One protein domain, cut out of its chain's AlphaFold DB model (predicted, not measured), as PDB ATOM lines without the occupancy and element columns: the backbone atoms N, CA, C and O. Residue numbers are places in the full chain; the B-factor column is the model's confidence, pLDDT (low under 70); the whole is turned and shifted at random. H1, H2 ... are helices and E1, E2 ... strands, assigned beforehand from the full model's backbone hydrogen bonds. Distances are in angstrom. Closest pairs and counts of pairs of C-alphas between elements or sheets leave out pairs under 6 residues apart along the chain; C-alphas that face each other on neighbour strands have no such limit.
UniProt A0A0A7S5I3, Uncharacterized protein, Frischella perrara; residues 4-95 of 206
ATOM      1  N   PHE A   4      42.764  -7.941   7.774       89.19
ATOM      2  CA  PHE A   4      42.941  -7.275   9.058       89.19
ATOM      3  C   PHE A   4      42.203  -5.941   9.074       89.19
ATOM      4  O   PHE A   4      42.010  -5.292   8.047       89.19
ATOM      5  N   LEU A   5      41.780  -5.560  10.273       93.25
ATOM      6  CA  LEU A   5      41.008  -4.360  10.546       93.25
ATOM      7  C   LEU A   5      41.827  -3.434  11.440       93.25
ATOM      8  O   LEU A   5      42.464  -3.892  12.390       93.25
ATOM      9  N   ALA A   6      41.781  -2.140  11.149       95.56
ATOM     10  CA  ALA A   6      42.272  -1.096  12.037       95.56
ATOM     11  C   ALA A   6      41.089  -0.202  12.411       95.56
ATOM     12  O   ALA A   6      40.473   0.395  11.533       95.56
ATOM     13  N   SER A   7      40.755  -0.154  13.698       96.44
ATOM     14  CA  SER A   7      39.611   0.591  14.224       96.44
ATOM     15  C   SER A   7      39.967   1.184  15.587       96.44
ATOM     16  O   SER A   7      40.710   0.541  16.339       96.44
ATOM     17  N   PRO A   8      39.452   2.376  15.935       95.81
ATOM     18  CA  PRO A   8      39.531   2.885  17.301       95.81
ATOM     19  C   PRO A   8      38.586   2.143  18.261       95.81
ATOM     20  O   PRO A   8      38.731   2.275  19.478       95.81
ATOM     21  N   LEU A   9      37.620   1.375  17.739       96.00
ATOM     22  CA  LEU A   9      36.662   0.639  18.554       96.00
ATOM     23  C   LEU A   9      37.333  -0.521  19.312       96.00
ATOM     24  O   LEU A   9      38.168  -1.237  18.748       96.00
ATOM     25  N   PRO A  10      36.934  -0.774  20.572       96.44
ATOM     26  CA  PRO A  10      37.294  -2.001  21.271       96.44
ATOM     27  C   PRO A  10      36.814  -3.249  20.507       96.44
ATOM     28  O   PRO A  10      35.780  -3.184  19.839       96.44
ATOM     29  N   PRO A  11      37.491  -4.409  20.642       94.00
ATOM     30  CA  PRO A  11      37.153  -5.616  19.883       94.00
ATOM     31  C   PRO A  11      35.691  -6.073  19.984       94.00
ATOM     32  O   PRO A  11      35.129  -6.501  18.983       94.00
ATOM     33  N   GLU A  12      35.074  -5.974  21.165       96.00
ATOM     34  CA  GLU A  12      33.670  -6.365  21.374       96.00
ATOM     35  C   GLU A  12      32.713  -5.439  20.611       96.00
ATOM     36  O   GLU A  12      31.897  -5.915  19.827       96.00
ATOM     37  N   SER A  13      32.883  -4.121  20.750       96.50
ATOM     38  CA  SER A  13      32.081  -3.133  20.019       96.50
ATOM     39  C   SER A  13      32.271  -3.253  18.508       96.50
ATOM     40  O   SER A  13      31.301  -3.203  17.761       96.50
ATOM     41  N   LEU A  14      33.507  -3.472  18.048       95.25
ATOM     42  CA  LEU A  14      33.780  -3.712  16.634       95.25
ATOM     43  C   LEU A  14      33.053  -4.968  16.130       95.25
ATOM     44  O   LEU A  14      32.494  -4.952  15.039       95.25
ATOM     45  N   ALA A  15      33.044  -6.055  16.903       94.31
ATOM     46  CA  ALA A  15      32.348  -7.279  16.518       94.31
ATOM     47  C   ALA A  15      30.829  -7.067  16.389       94.31
ATOM     48  O   ALA A  15      30.239  -7.533  15.410       94.31
ATOM     49  N   ASP A  16      30.219  -6.336  17.325       96.56
ATOM     50  CA  ASP A  16      28.792  -5.996  17.288       96.56
ATOM     51  C   ASP A  16      28.449  -5.121  16.071       96.56
ATOM     52  O   ASP A  16      27.484  -5.403  15.356       96.56
ATOM     53  N   GLU A  17      29.270  -4.112  15.770       95.69
ATOM     54  CA  GLU A  17      29.080  -3.251  14.596       95.69
ATOM     55  C   GLU A  17      29.211  -4.026  13.277       95.69
ATOM     56  O   GLU A  17      28.375  -3.895  12.383       95.69
ATOM     57  N   LEU A  18      30.208  -4.910  13.152       95.38
ATOM     58  CA  LEU A  18      30.365  -5.749  11.957       95.38
ATOM     59  C   LEU A  18      29.199  -6.739  11.796       95.38
ATOM     60  O   LEU A  18      28.776  -7.025  10.672       95.38
ATOM     61  N   LEU A  19      28.659  -7.261  12.902       96.25
ATOM     62  CA  LEU A  19      27.460  -8.097  12.877       96.25
ATOM     63  C   LEU A  19      26.253  -7.296  12.366       96.25
ATOM     64  O   LEU A  19      25.545  -7.764  11.470       96.25
ATOM     65  N   ASN A  20      26.048  -6.084  12.879       96.19
ATOM     66  CA  ASN A  20      24.971  -5.196  12.445       96.19
ATOM     67  C   ASN A  20      25.101  -4.825  10.964       96.19
ATOM     68  O   ASN A  20      24.132  -4.964  10.215       96.19
ATOM     69  N   ALA A  21      26.302  -4.466  10.504       96.44
ATOM     70  CA  ALA A  21      26.574  -4.191   9.095       96.44
ATOM     71  C   ALA A  21      26.226  -5.393   8.200       96.44
ATOM     72  O   ALA A  21      25.561  -5.248   7.170       96.44
ATOM     73  N   GLY A  22      26.591  -6.611   8.618       97.38
ATOM     74  CA  GLY A  22      26.244  -7.837   7.897       97.38
ATOM     75  C   GLY A  22      24.736  -8.121   7.855       97.38
ATOM     76  O   GLY A  22      24.234  -8.641   6.851       97.38
ATOM     77  N   LEU A  23      23.987  -7.759   8.903       97.94
ATOM     78  CA  LEU A  23      22.522  -7.863   8.946       97.94
ATOM     79  C   LEU A  23      21.852  -6.833   8.024       97.94
ATOM     80  O   LEU A  23      20.981  -7.207   7.234       97.94
ATOM     81  N   ILE A  24      22.282  -5.569   8.071       97.19
ATOM     82  CA  ILE A  24      21.778  -4.481   7.215       97.19
ATOM     83  C   ILE A  24      22.030  -4.815   5.739       97.19
ATOM     84  O   ILE A  24      21.103  -4.805   4.922       97.19
ATOM     85  N   ALA A  25      23.259  -5.213   5.401       97.62
ATOM     86  CA  ALA A  25      23.628  -5.625   4.051       97.62
ATOM     87  C   ALA A  25      22.844  -6.857   3.585       97.62
ATOM     88  O   ALA A  25      22.339  -6.888   2.459       97.62
ATOM     89  N   GLY A  26      22.690  -7.852   4.464       97.12
ATOM     90  CA  GLY A  26      21.851  -9.020   4.221       97.12
ATOM     91  C   GLY A  26      20.427  -8.611   3.842       97.12
ATOM     92  O   GLY A  26      19.948  -8.985   2.770       97.12
ATOM     93  N   LYS A  27      19.784  -7.780   4.668       96.50
ATOM     94  CA  LYS A  27      18.421  -7.279   4.452       96.50
ATOM     95  C   LYS A  27      18.286  -6.531   3.123       96.50
ATOM     96  O   LYS A  27      17.366  -6.829   2.360       96.50
ATOM     97  N   ALA A  28      19.218  -5.635   2.795       96.62
ATOM     98  CA  ALA A  28      19.223  -4.887   1.530       96.62
ATOM     99  C   ALA A  28      19.316  -5.804   0.287       96.62
ATOM    100  O   ALA A  28      18.770  -5.510  -0.787       96.62
ATOM    101  N   LEU A  29      19.967  -6.958   0.437       95.88
ATOM    102  CA  LEU A  29      20.106  -7.992  -0.589       95.88
ATOM    103  C   LEU A  29      18.985  -9.045  -0.579       95.88
ATOM    104  O   LEU A  29      19.007  -9.950  -1.412       95.88
ATOM    105  N   GLY A  30      18.010  -8.957   0.331       93.88
ATOM    106  CA  GLY A  30      16.951  -9.962   0.480       93.88
ATOM    107  C   GLY A  30      17.431 -11.275   1.113       93.88
ATOM    108  O   GLY A  30      16.886 -12.342   0.836       93.88
ATOM    109  N   ARG A  31      18.475 -11.218   1.945       93.94
ATOM    110  CA  ARG A  31      19.058 -12.340   2.693       93.94
ATOM    111  C   ARG A  31      18.983 -12.074   4.196       93.94
ATOM    112  O   ARG A  31      18.767 -10.950   4.630       93.94
ATOM    113  N   ARG A  32      19.184 -13.115   5.010       95.19
ATOM    114  CA  ARG A  32      19.256 -12.948   6.475       95.19
ATOM    115  C   ARG A  32      20.527 -12.234   6.926       95.19
ATOM    116  O   ARG A  32      20.474 -11.466   7.872       95.19
ATOM    117  N   PHE A  33      21.651 -12.524   6.280       96.69
ATOM    118  CA  PHE A  33      22.964 -12.035   6.681       96.69
ATOM    119  C   PHE A  33      23.927 -12.086   5.492       96.69
ATOM    120  O   PHE A  33      23.848 -13.016   4.681       96.69
ATOM    121  N   LEU A  34      24.829 -11.110   5.395       96.88
ATOM    122  CA  LEU A  34      25.962 -11.117   4.473       96.88
ATOM    123  C   LEU A  34      27.268 -11.266   5.275       96.88
ATOM    124  O   LEU A  34      27.656 -10.318   5.958       96.88
ATOM    125  N   PRO A  35      27.984 -12.401   5.172       93.88
ATOM    126  CA  PRO A  35      29.288 -12.574   5.807       93.88
ATOM    127  C   PRO A  35      30.379 -11.859   4.993       93.88
ATOM    128  O   PRO A  35      31.253 -12.494   4.417       93.88
ATOM    129  N   PHE A  36      30.312 -10.530   4.901       93.31
ATOM    130  CA  PHE A  36      31.197  -9.745   4.029       93.31
ATOM    131  C   PHE A  36      32.682  -9.859   4.392       93.31
ATOM    132  O   PHE A  36      33.527  -9.585   3.552       93.31
ATOM    133  N   TYR A  37      33.001 -10.264   5.620       89.62
ATOM    134  CA  TYR A  37      34.362 -10.507   6.094       89.62
ATOM    135  C   TYR A  37      34.941 -11.858   5.638       89.62
ATOM    136  O   TYR A  37      36.125 -12.111   5.861       89.62
ATOM    137  N   GLU A  38      34.136 -12.749   5.049       91.06
ATOM    138  CA  GLU A  38      34.647 -13.988   4.461       91.06
ATOM    139  C   GLU A  38      35.489 -13.636   3.223       91.06
ATOM    140  O   GLU A  38      35.000 -12.905   2.360       91.06
ATOM    141  N   PRO A  39      36.738 -14.121   3.112       88.62
ATOM    142  CA  PRO A  39      37.652 -13.673   2.068       88.62
ATOM    143  C   PRO A  39      37.126 -13.767   0.633       88.62
ATOM    144  O   PRO A  39      37.325 -12.833  -0.142       88.62
ATOM    145  N   PHE A  40      36.462 -14.863   0.252       91.88
ATOM    146  CA  PHE A  40      35.935 -15.002  -1.105       91.88
ATOM    147  C   PHE A  40      34.685 -14.141  -1.327       91.88
ATOM    148  O   PHE A  40      34.565 -13.514  -2.377       91.88
ATOM    149  N   THR A  41      33.785 -14.033  -0.344       94.81
ATOM    150  CA  THR A  41      32.678 -13.067  -0.370       94.81
ATOM    151  C   THR A  41      33.223 -11.658  -0.561       94.81
ATOM    152  O   THR A  41      32.735 -10.951  -1.437       94.81
ATOM    153  N   LEU A  42      34.237 -11.249   0.200       93.75
ATOM    154  CA  LEU A  42      34.812  -9.909   0.118       93.75
ATOM    155  C   LEU A  42      35.389  -9.615  -1.271       93.75
ATOM    156  O   LEU A  42      35.177  -8.531  -1.811       93.75
ATOM    157  N   ASP A  43      36.046 -10.598  -1.880       93.88
ATOM    158  CA  ASP A  43      36.586 -10.478  -3.233       93.88
ATOM    159  C   ASP A  43      35.479 -10.394  -4.305       93.88
ATOM    160  O   ASP A  43      35.515  -9.571  -5.225       93.88
ATOM    161  N   VAL A  44      34.406 -11.172  -4.135       95.94
ATOM    162  CA  VAL A  44      33.197 -11.080  -4.967       95.94
ATOM    163  C   VAL A  44      32.542  -9.705  -4.832       95.94
ATOM    164  O   VAL A  44      32.109  -9.134  -5.837       95.94
ATOM    165  N   LEU A  45      32.462  -9.151  -3.620       96.06
ATOM    166  CA  LEU A  45      31.956  -7.797  -3.409       96.06
ATOM    167  C   LEU A  45      32.856  -6.782  -4.122       96.06
ATOM    168  O   LEU A  45      32.352  -5.966  -4.889       96.06
ATOM    169  N   TRP A  46      34.176  -6.879  -3.947       95.31
ATOM    170  CA  TRP A  46      35.161  -5.993  -4.569       95.31
ATOM    171  C   TRP A  46      35.018  -5.937  -6.095       95.31
ATOM    172  O   TRP A  46      34.938  -4.859  -6.679       95.31
ATOM    173  N   HIS A  47      34.888  -7.083  -6.757       94.69
ATOM    174  CA  HIS A  47      34.753  -7.146  -8.217       94.69
ATOM    175  C   HIS A  47      33.316  -6.922  -8.741       94.69
ATOM    176  O   HIS A  47      33.071  -6.893  -9.958       94.69
ATOM    177  N   SER A  48      32.344  -6.728  -7.845       95.56
ATOM    178  CA  SER A  48      30.954  -6.413  -8.205       95.56
ATOM    179  C   SER A  48      30.688  -4.918  -8.409       95.56
ATOM    180  O   SER A  48      29.591  -4.570  -8.851       95.56
ATOM    181  N   TYR A  49      31.668  -4.049  -8.152       94.19
ATOM    182  CA  TYR A  49      31.564  -2.601  -8.353       94.19
ATOM    183  C   TYR A  49      32.702  -2.065  -9.223       94.19
ATOM    184  O   TYR A  49      33.803  -2.606  -9.223       94.19
ATOM    185  N   GLU A  50      32.447  -0.957  -9.917       91.62
ATOM    186  CA  GLU A  50      33.495  -0.181 -10.594       91.62
ATOM    187  C   GLU A  50      34.350   0.607  -9.586       91.62
ATOM    188  O   GLU A  50      35.566   0.695  -9.731       91.62
ATOM    189  N   ALA A  51      33.720   1.126  -8.525       93.62
ATOM    190  CA  ALA A  51      34.367   1.872  -7.448       93.62
ATOM    191  C   ALA A  51      34.225   1.137  -6.095       93.62
ATOM    192  O   ALA A  51      33.551   1.627  -5.193       93.62
ATOM    193  N   PRO A  52      34.837  -0.046  -5.898       94.19
ATOM    194  CA  PRO A  52      34.552  -0.905  -4.742       94.19
ATOM    195  C   PRO A  52      34.719  -0.221  -3.387       94.19
ATOM    196  O   PRO A  52      33.912  -0.438  -2.488       94.19
ATOM    197  N   LYS A  53      35.711   0.663  -3.254       95.88
ATOM    198  CA  LYS A  53      35.980   1.386  -2.005       95.88
ATOM    199  C   LYS A  53      34.792   2.241  -1.551       95.88
ATOM    200  O   LYS A  53      34.515   2.265  -0.359       95.88
ATOM    201  N   SER A  54      34.063   2.879  -2.476       94.06
ATOM    202  CA  SER A  54      32.923   3.744  -2.135       94.06
ATOM    203  C   SER A  54      31.668   2.983  -1.700       94.06
ATOM    204  O   SER A  54      30.738   3.594  -1.179       94.06
ATOM    205  N   HIS A  55      31.632   1.669  -1.931       96.44
ATOM    206  CA  HIS A  55      30.504   0.808  -1.574       96.44
ATOM    207  C   HIS A  55      30.831  -0.085  -0.379       96.44
ATOM    208  O   HIS A  55      30.019  -0.218   0.527       96.44
ATOM    209  N   LEU A  56      32.032  -0.667  -0.348       96.75
ATOM    210  CA  LEU A  56      32.488  -1.503   0.761       96.75
ATOM    211  C   LEU A  56      32.713  -0.704   2.044       96.75
ATOM    212  O   LEU A  56      32.529  -1.250   3.125       96.75
ATOM    213  N   GLY A  57      33.053   0.585   1.936       97.00
ATOM    214  CA  GLY A  57      33.163   1.472   3.092       97.00
ATOM    215  C   GLY A  57      31.876   1.588   3.909       97.00
ATOM    216  O   GLY A  57      31.949   1.752   5.118       97.00
ATOM    217  N   LEU A  58      30.712   1.394   3.279       97.25
ATOM    218  CA  LEU A  58      29.406   1.400   3.953       97.25
ATOM    219  C   LEU A  58      29.233   0.235   4.942       97.25
ATOM    220  O   LEU A  58      28.312   0.246   5.749       97.25
ATOM    221  N   LEU A  59      30.062  -0.808   4.833       96.62
ATOM    222  CA  LEU A  59      30.016  -1.990   5.699       96.62
ATOM    223  C   LEU A  59      30.889  -1.849   6.950       96.62
ATOM    224  O   LEU A  59      30.946  -2.782   7.752       96.62
ATOM    225  N   LEU A  60      31.632  -0.748   7.078       96.75
ATOM    226  CA  LEU A  60      32.550  -0.534   8.186       96.75
ATOM    227  C   LEU A  60      31.989   0.517   9.145       96.75
ATOM    228  O   LEU A  60      31.439   1.511   8.676       96.75
ATOM    229  N   PRO A  61      32.177   0.331  10.460       94.38
ATOM    230  CA  PRO A  61      31.891   1.381  11.424       94.38
ATOM    231  C   PRO A  61      32.868   2.548  11.274       94.38
ATOM    232  O   PRO A  61      33.970   2.369  10.749       94.38
ATOM    233  N   ASP A  62      32.487   3.715  11.787       92.88
ATOM    234  CA  ASP A  62      33.250   4.961  11.708       92.88
ATOM    235  C   ASP A  62      34.742   4.779  12.041       92.88
ATOM    236  O   ASP A  62      35.141   3.958  12.878       92.88
ATOM    237  N   ASP A  63      35.586   5.535  11.334       93.56
ATOM    238  CA  ASP A  63      37.050   5.536  11.466       93.56
ATOM    239  C   ASP A  63      37.737   4.161  11.294       93.56
ATOM    240  O   ASP A  63      38.912   3.981  11.636       93.56
ATOM    241  N   THR A  64      37.045   3.176  10.714       96.50
ATOM    242  CA  THR A  64      37.580   1.825  10.507       96.50
ATOM    243  C   THR A  64      38.140   1.630   9.101       96.50
ATOM    244  O   THR A  64      37.588   2.086   8.102       96.50
ATOM    245  N   HIS A  65      39.250   0.901   9.019       96.31
ATOM    246  CA  HIS A  65      39.897   0.493   7.777       96.31
ATOM    247  C   HIS A  65      39.931  -1.030   7.688       96.31
ATOM    248  O   HIS A  65      40.298  -1.698   8.657       96.31
ATOM    249  N   TYR A  66      39.609  -1.573   6.516       95.81
ATOM    250  CA  TYR A  66      39.710  -3.000   6.224       95.81
ATOM    251  C   TYR A  66      40.760  -3.229   5.142       95.81
ATOM    252  O   TYR A  66      40.725  -2.606   4.077       95.81
ATOM    253  N   TYR A  67      41.661  -4.169   5.406       94.56
ATOM    254  CA  TYR A  67      42.685  -4.637   4.483       94.56
ATOM    255  C   TYR A  67      42.478  -6.121   4.199       94.56
ATOM    256  O   TYR A  67      42.256  -6.898   5.127       94.56
ATOM    257  N   PHE A  68      42.579  -6.540   2.942       93.44
ATOM    258  CA  PHE A  68      42.556  -7.955   2.573       93.44
ATOM    259  C   PHE A  68      43.417  -8.238   1.350       93.44
ATOM    260  O   PHE A  68      43.710  -7.343   0.562       93.44
ATOM    261  N   ILE A  69      43.805  -9.500   1.196       90.62
ATOM    262  CA  ILE A  69      44.449  -9.996  -0.020       90.62
ATOM    263  C   ILE A  69      43.383 -10.651  -0.898       90.62
ATOM    264  O   ILE A  69      42.741 -11.599  -0.440       90.62
ATOM    265  N   ASN A  70      43.194 -10.150  -2.120       88.94
ATOM    266  CA  ASN A  70      42.246 -10.715  -3.087       88.94
ATOM    267  C   ASN A  70      42.799 -11.988  -3.768       88.94
ATOM    268  O   ASN A  70      43.950 -12.382  -3.560       88.94
ATOM    269  N   THR A  71      42.001 -12.636  -4.619       84.31
ATOM    270  CA  THR A  71      42.413 -13.832  -5.381       84.31
ATOM    271  C   THR A  71      43.527 -13.577  -6.399       84.31
ATOM    272  O   THR A  71      44.168 -14.534  -6.830       84.31
ATOM    273  N   ASN A  72      43.803 -12.317  -6.747       81.75
ATOM    274  CA  ASN A  72      44.939 -11.934  -7.590       81.75
ATOM    275  C   ASN A  72      46.233 -11.726  -6.780       81.75
ATOM    276  O   ASN A  72      47.300 -11.583  -7.366       81.75
ATOM    277  N   GLY A  73      46.156 -11.726  -5.444       84.31
ATOM    278  CA  GLY A  73      47.282 -11.435  -4.558       84.31
ATOM    279  C   GLY A  73      47.478  -9.948  -4.243       84.31
ATOM    280  O   GLY A  73      48.441  -9.605  -3.557       84.31
ATOM    281  N   ASP A  74      46.578  -9.069  -4.688       87.88
ATOM    282  CA  ASP A  74      46.659  -7.636  -4.408       87.88
ATOM    283  C   ASP A  74      46.219  -7.327  -2.978       87.88
ATOM    284  O   ASP A  74      45.238  -7.882  -2.475       87.88
ATOM    285  N   CYS A  75      46.898  -6.365  -2.351       91.12
ATOM    286  CA  CYS A  75      46.441  -5.770  -1.101       91.12
ATOM    287  C   CYS A  75      45.347  -4.732  -1.384       91.12
ATOM    288  O   CYS A  75      45.609  -3.626  -1.863       91.12
ATOM    289  N   CYS A  76      44.109  -5.098  -1.078       93.06
ATOM    290  CA  CYS A  76      42.936  -4.253  -1.205       93.06
ATOM    291  C   CYS A  76      42.645  -3.548   0.123       93.06
ATOM    292  O   CYS A  76      42.676  -4.163   1.188       93.06
ATOM    293  N   VAL A  77      42.333  -2.251   0.049       95.31
ATOM    294  CA  VAL A  77      42.016  -1.412   1.212       95.31
ATOM    295  C   VAL A  77      40.783  -0.555   0.948       95.31
ATOM    296  O   VAL A  77      40.658   0.052  -0.122       95.31
ATOM    297  N   PHE A  78      39.902  -0.478   1.939       96.56
ATOM    298  CA  PHE A  78      38.775   0.450   1.984       96.56
ATOM    299  C   PHE A  78      38.572   0.970   3.414       96.56
ATOM    300  O   PHE A  78      38.985   0.331   4.382       96.56
ATOM    301  N   HIS A  79      38.002   2.166   3.520       97.06
ATOM    302  CA  HIS A  79      37.753   2.872   4.776       97.06
ATOM    303  C   HIS A  79      36.256   3.102   4.946       97.06
ATOM    304  O   HIS A  79      35.521   3.063   3.958       97.06
ATOM    305  N   ALA A  80      35.837   3.323   6.187       97.06
ATOM    306  CA  ALA A  80      34.462   3.613   6.551       97.06
ATOM    307  C   ALA A  80      33.890   4.800   5.775       97.06
ATOM    308  O   ALA A  80      34.590   5.777   5.498       97.06
ATOM    309  N   ILE A  81      32.623   4.681   5.391       96.75
ATOM    310  CA  ILE A  81      31.877   5.729   4.703       96.75
ATOM    311  C   ILE A  81      30.498   5.826   5.331       96.75
ATOM    312  O   ILE A  81      29.746   4.852   5.328       96.75
ATOM    313  N   ASP A  82      30.160   7.035   5.753       94.31
ATOM    314  CA  ASP A  82      28.887   7.316   6.398       94.31
ATOM    315  C   ASP A  82      27.709   7.244   5.414       94.31
ATOM    316  O   ASP A  82      27.827   7.439   4.189       94.31
ATOM    317  N   TYR A  83      26.542   6.988   5.993       95.81
ATOM    318  CA  TYR A  83      25.234   7.062   5.361       95.81
ATOM    319  C   TYR A  83      24.191   7.477   6.409       95.81
ATOM    320  O   TYR A  83      24.358   7.228   7.600       95.81
ATOM    321  N   GLU A  84      23.113   8.120   5.976       94.38
ATOM    322  CA  GLU A  84      22.087   8.699   6.847       94.38
ATOM    323  C   GLU A  84      21.142   7.635   7.421       94.38
ATOM    324  O   GLU A  84      20.774   7.688   8.595       94.38
ATOM    325  N   ASP A  85      20.722   6.672   6.592       95.00
ATOM    326  CA  ASP A  85      19.788   5.617   6.988       95.00
ATOM    327  C   ASP A  85      19.923   4.317   6.162       95.00
ATOM    328  O   ASP A  85      20.633   4.238   5.154       95.00
ATOM    329  N   GLU A  86      19.207   3.259   6.572       94.56
ATOM    330  CA  GLU A  86      19.214   1.962   5.872       94.56
ATOM    331  C   GLU A  86      18.742   2.044   4.405       94.56
ATOM    332  O   GLU A  86      19.086   1.182   3.589       94.56
ATOM    333  N   LYS A  87      17.923   3.041   4.048       95.75
ATOM    334  CA  LYS A  87      17.414   3.207   2.685       95.75
ATOM    335  C   LYS A  87      18.502   3.789   1.790       95.75
ATOM    336  O   LYS A  87      18.681   3.284   0.680       95.75
ATOM    337  N   GLU A  88      19.229   4.797   2.259       96.75
ATOM    338  CA  GLU A  88      20.397   5.335   1.565       96.75
ATOM    339  C   GLU A  88      21.479   4.259   1.418       96.75
ATOM    340  O   GLU A  88      21.969   4.032   0.306       96.75
ATOM    341  N   PHE A  89      21.768   3.516   2.495       97.06
ATOM    342  CA  PHE A  89      22.666   2.362   2.447       97.06
ATOM    343  C   PHE A  89      22.255   1.403   1.328       97.06
ATOM    344  O   PHE A  89      23.064   1.071   0.464       97.06
ATOM    345  N   ALA A  90      20.986   0.982   1.288       96.75
ATOM    346  CA  ALA A  90      20.518   0.019   0.295       96.75
ATOM    347  C   ALA A  90      20.648   0.555  -1.139       96.75
ATOM    348  O   ALA A  90      21.032  -0.199  -2.032       96.75
ATOM    349  N   GLN A  91      20.366   1.840  -1.366       96.50
ATOM    350  CA  GLN A  91      20.502   2.478  -2.679       96.50
ATOM    351  C   GLN A  91      21.954   2.532  -3.160       96.50
ATOM    352  O   GLN A  91      22.213   2.320  -4.343       96.50
ATOM    353  N   ARG A  92      22.897   2.808  -2.255       96.06
ATOM    354  CA  ARG A  92      24.323   2.929  -2.582       96.06
ATOM    355  C   ARG A  92      25.023   1.577  -2.634       96.06
ATOM    356  O   ARG A  92      25.939   1.396  -3.432       96.06
ATOM    357  N   PHE A  93      24.617   0.630  -1.797       96.94
ATOM    358  CA  PHE A  93      25.260  -0.673  -1.683       96.94
ATOM    359  C   PHE A  93      24.757  -1.658  -2.740       96.94
ATOM    360  O   PHE A  93      25.539  -2.412  -3.313       96.94
ATOM    361  N   VAL A  94      23.460  -1.688  -3.037       96.06
ATOM    362  CA  VAL A  94      22.884  -2.759  -3.856       96.06
ATOM    363  C   VAL A  94      22.957  -2.438  -5.346       96.06
ATOM    364  O   VAL A  94      22.506  -1.391  -5.791       96.06
ATOM    365  N   ASN A  95      23.426  -3.397  -6.148       95.06
ATOM    366  CA  ASN A  95      23.319  -3.336  -7.606       95.06
ATOM    367  C   ASN A  95      22.960  -4.715  -8.219       95.06
ATOM    368  O   ASN A  95      23.099  -5.742  -7.540       95.06
TER     369      ASN A  95
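This is residues 4 to 95 of the 206 residues of an uncharacterized protein of Frischella perrara (UniProt A0A0A7S5I3). A small three-stranded antiparallel sheet, in the order E1, E2, E3, forms a wall with the short helices H2 and H3 packed on it, H3 lying nearest the middle of the domain. Away from the sheet, H4 runs side by side with H3, and the long helix H1 crosses both H3 and H4 with its later residues. The printed part has 92 residues with four named helices and three named strands, in the order E1, H1, H2, H3, E2, E3, H4, and its class is mixed, helices and strands. It is compact, with a radius of gyration of the C-alphas of 12.3 A, and spans 33 by 32 by 21 A.

In the sheet, E1 is residues 4 to 6, starting at C-alpha 4 at (42.941, -7.275, 9.058). E2 is residues 65 to 69, 13.8 A long, and E3 is residues 75 to 79, 13.6 A long. H2 is residues 39 to 47, 12.5 A long, and H3 is residues 52 to 59, 11.4 A long. H1 is residues 11 to 28, 25.7 A from C-alpha 11 at (37.153, -5.616, 19.883) to C-alpha 28. H4 is residues 86 to 93, 10.0 A long, ending at C-alpha 93 at (25.260, -0.673, -1.683).

E1 and E2 are antiparallel at 162 degrees, with N 4 and O 67 2.9 A apart, within hydrogen-bond range. E2 and E3 are a hairpin, antiparallel at 161 degrees, with N 76 and O 68 2.8 A apart, also within range. H2 and H3 on one face of this sheet make two layers, helices over one face of a sheet. H3 lies over E3, slantwise to the strands at 56 degrees on the local plane; the closest C-alphas, of Lys 53 and Phe 78, are 5.0 A apart. H3 is the hub and touches the other three helices. H2 touches H3 at a steep tilt of 51 degrees, opposite ways, closest at the C-alphas of Trp 46 and Pro 52, 5.1 A. H4 touches H3 at a shallow tilt of 24 degrees, opposite ways, closest at the C-alphas of His 55 and Phe 93, 5.5 A. H1, not on the sheet, touches H3 with residues 18 to 25 alone, at a tilt of 69 degrees, only just steep, opposite ways; the closest C-alphas, of Ala 21 and Leu 59, are 5.3 A apart. H1 touches H4 with residues 24 to 28 alone, about perpendicular at 80 degrees, closest at the C-alphas of Ala 28 and Ala 90, 5.2 A. In H1, H2 and H4 every O i to N i+4 pair is within hydrogen-bond range; in H3, 2 of 4 are.

The two C-alphas farthest apart, those of Gly 73 and Asp 85, are 34.4 A apart. The printed part has no cut and no long link. The mean pLDDT of the printed part is 94.6, and no printed residue is under 70.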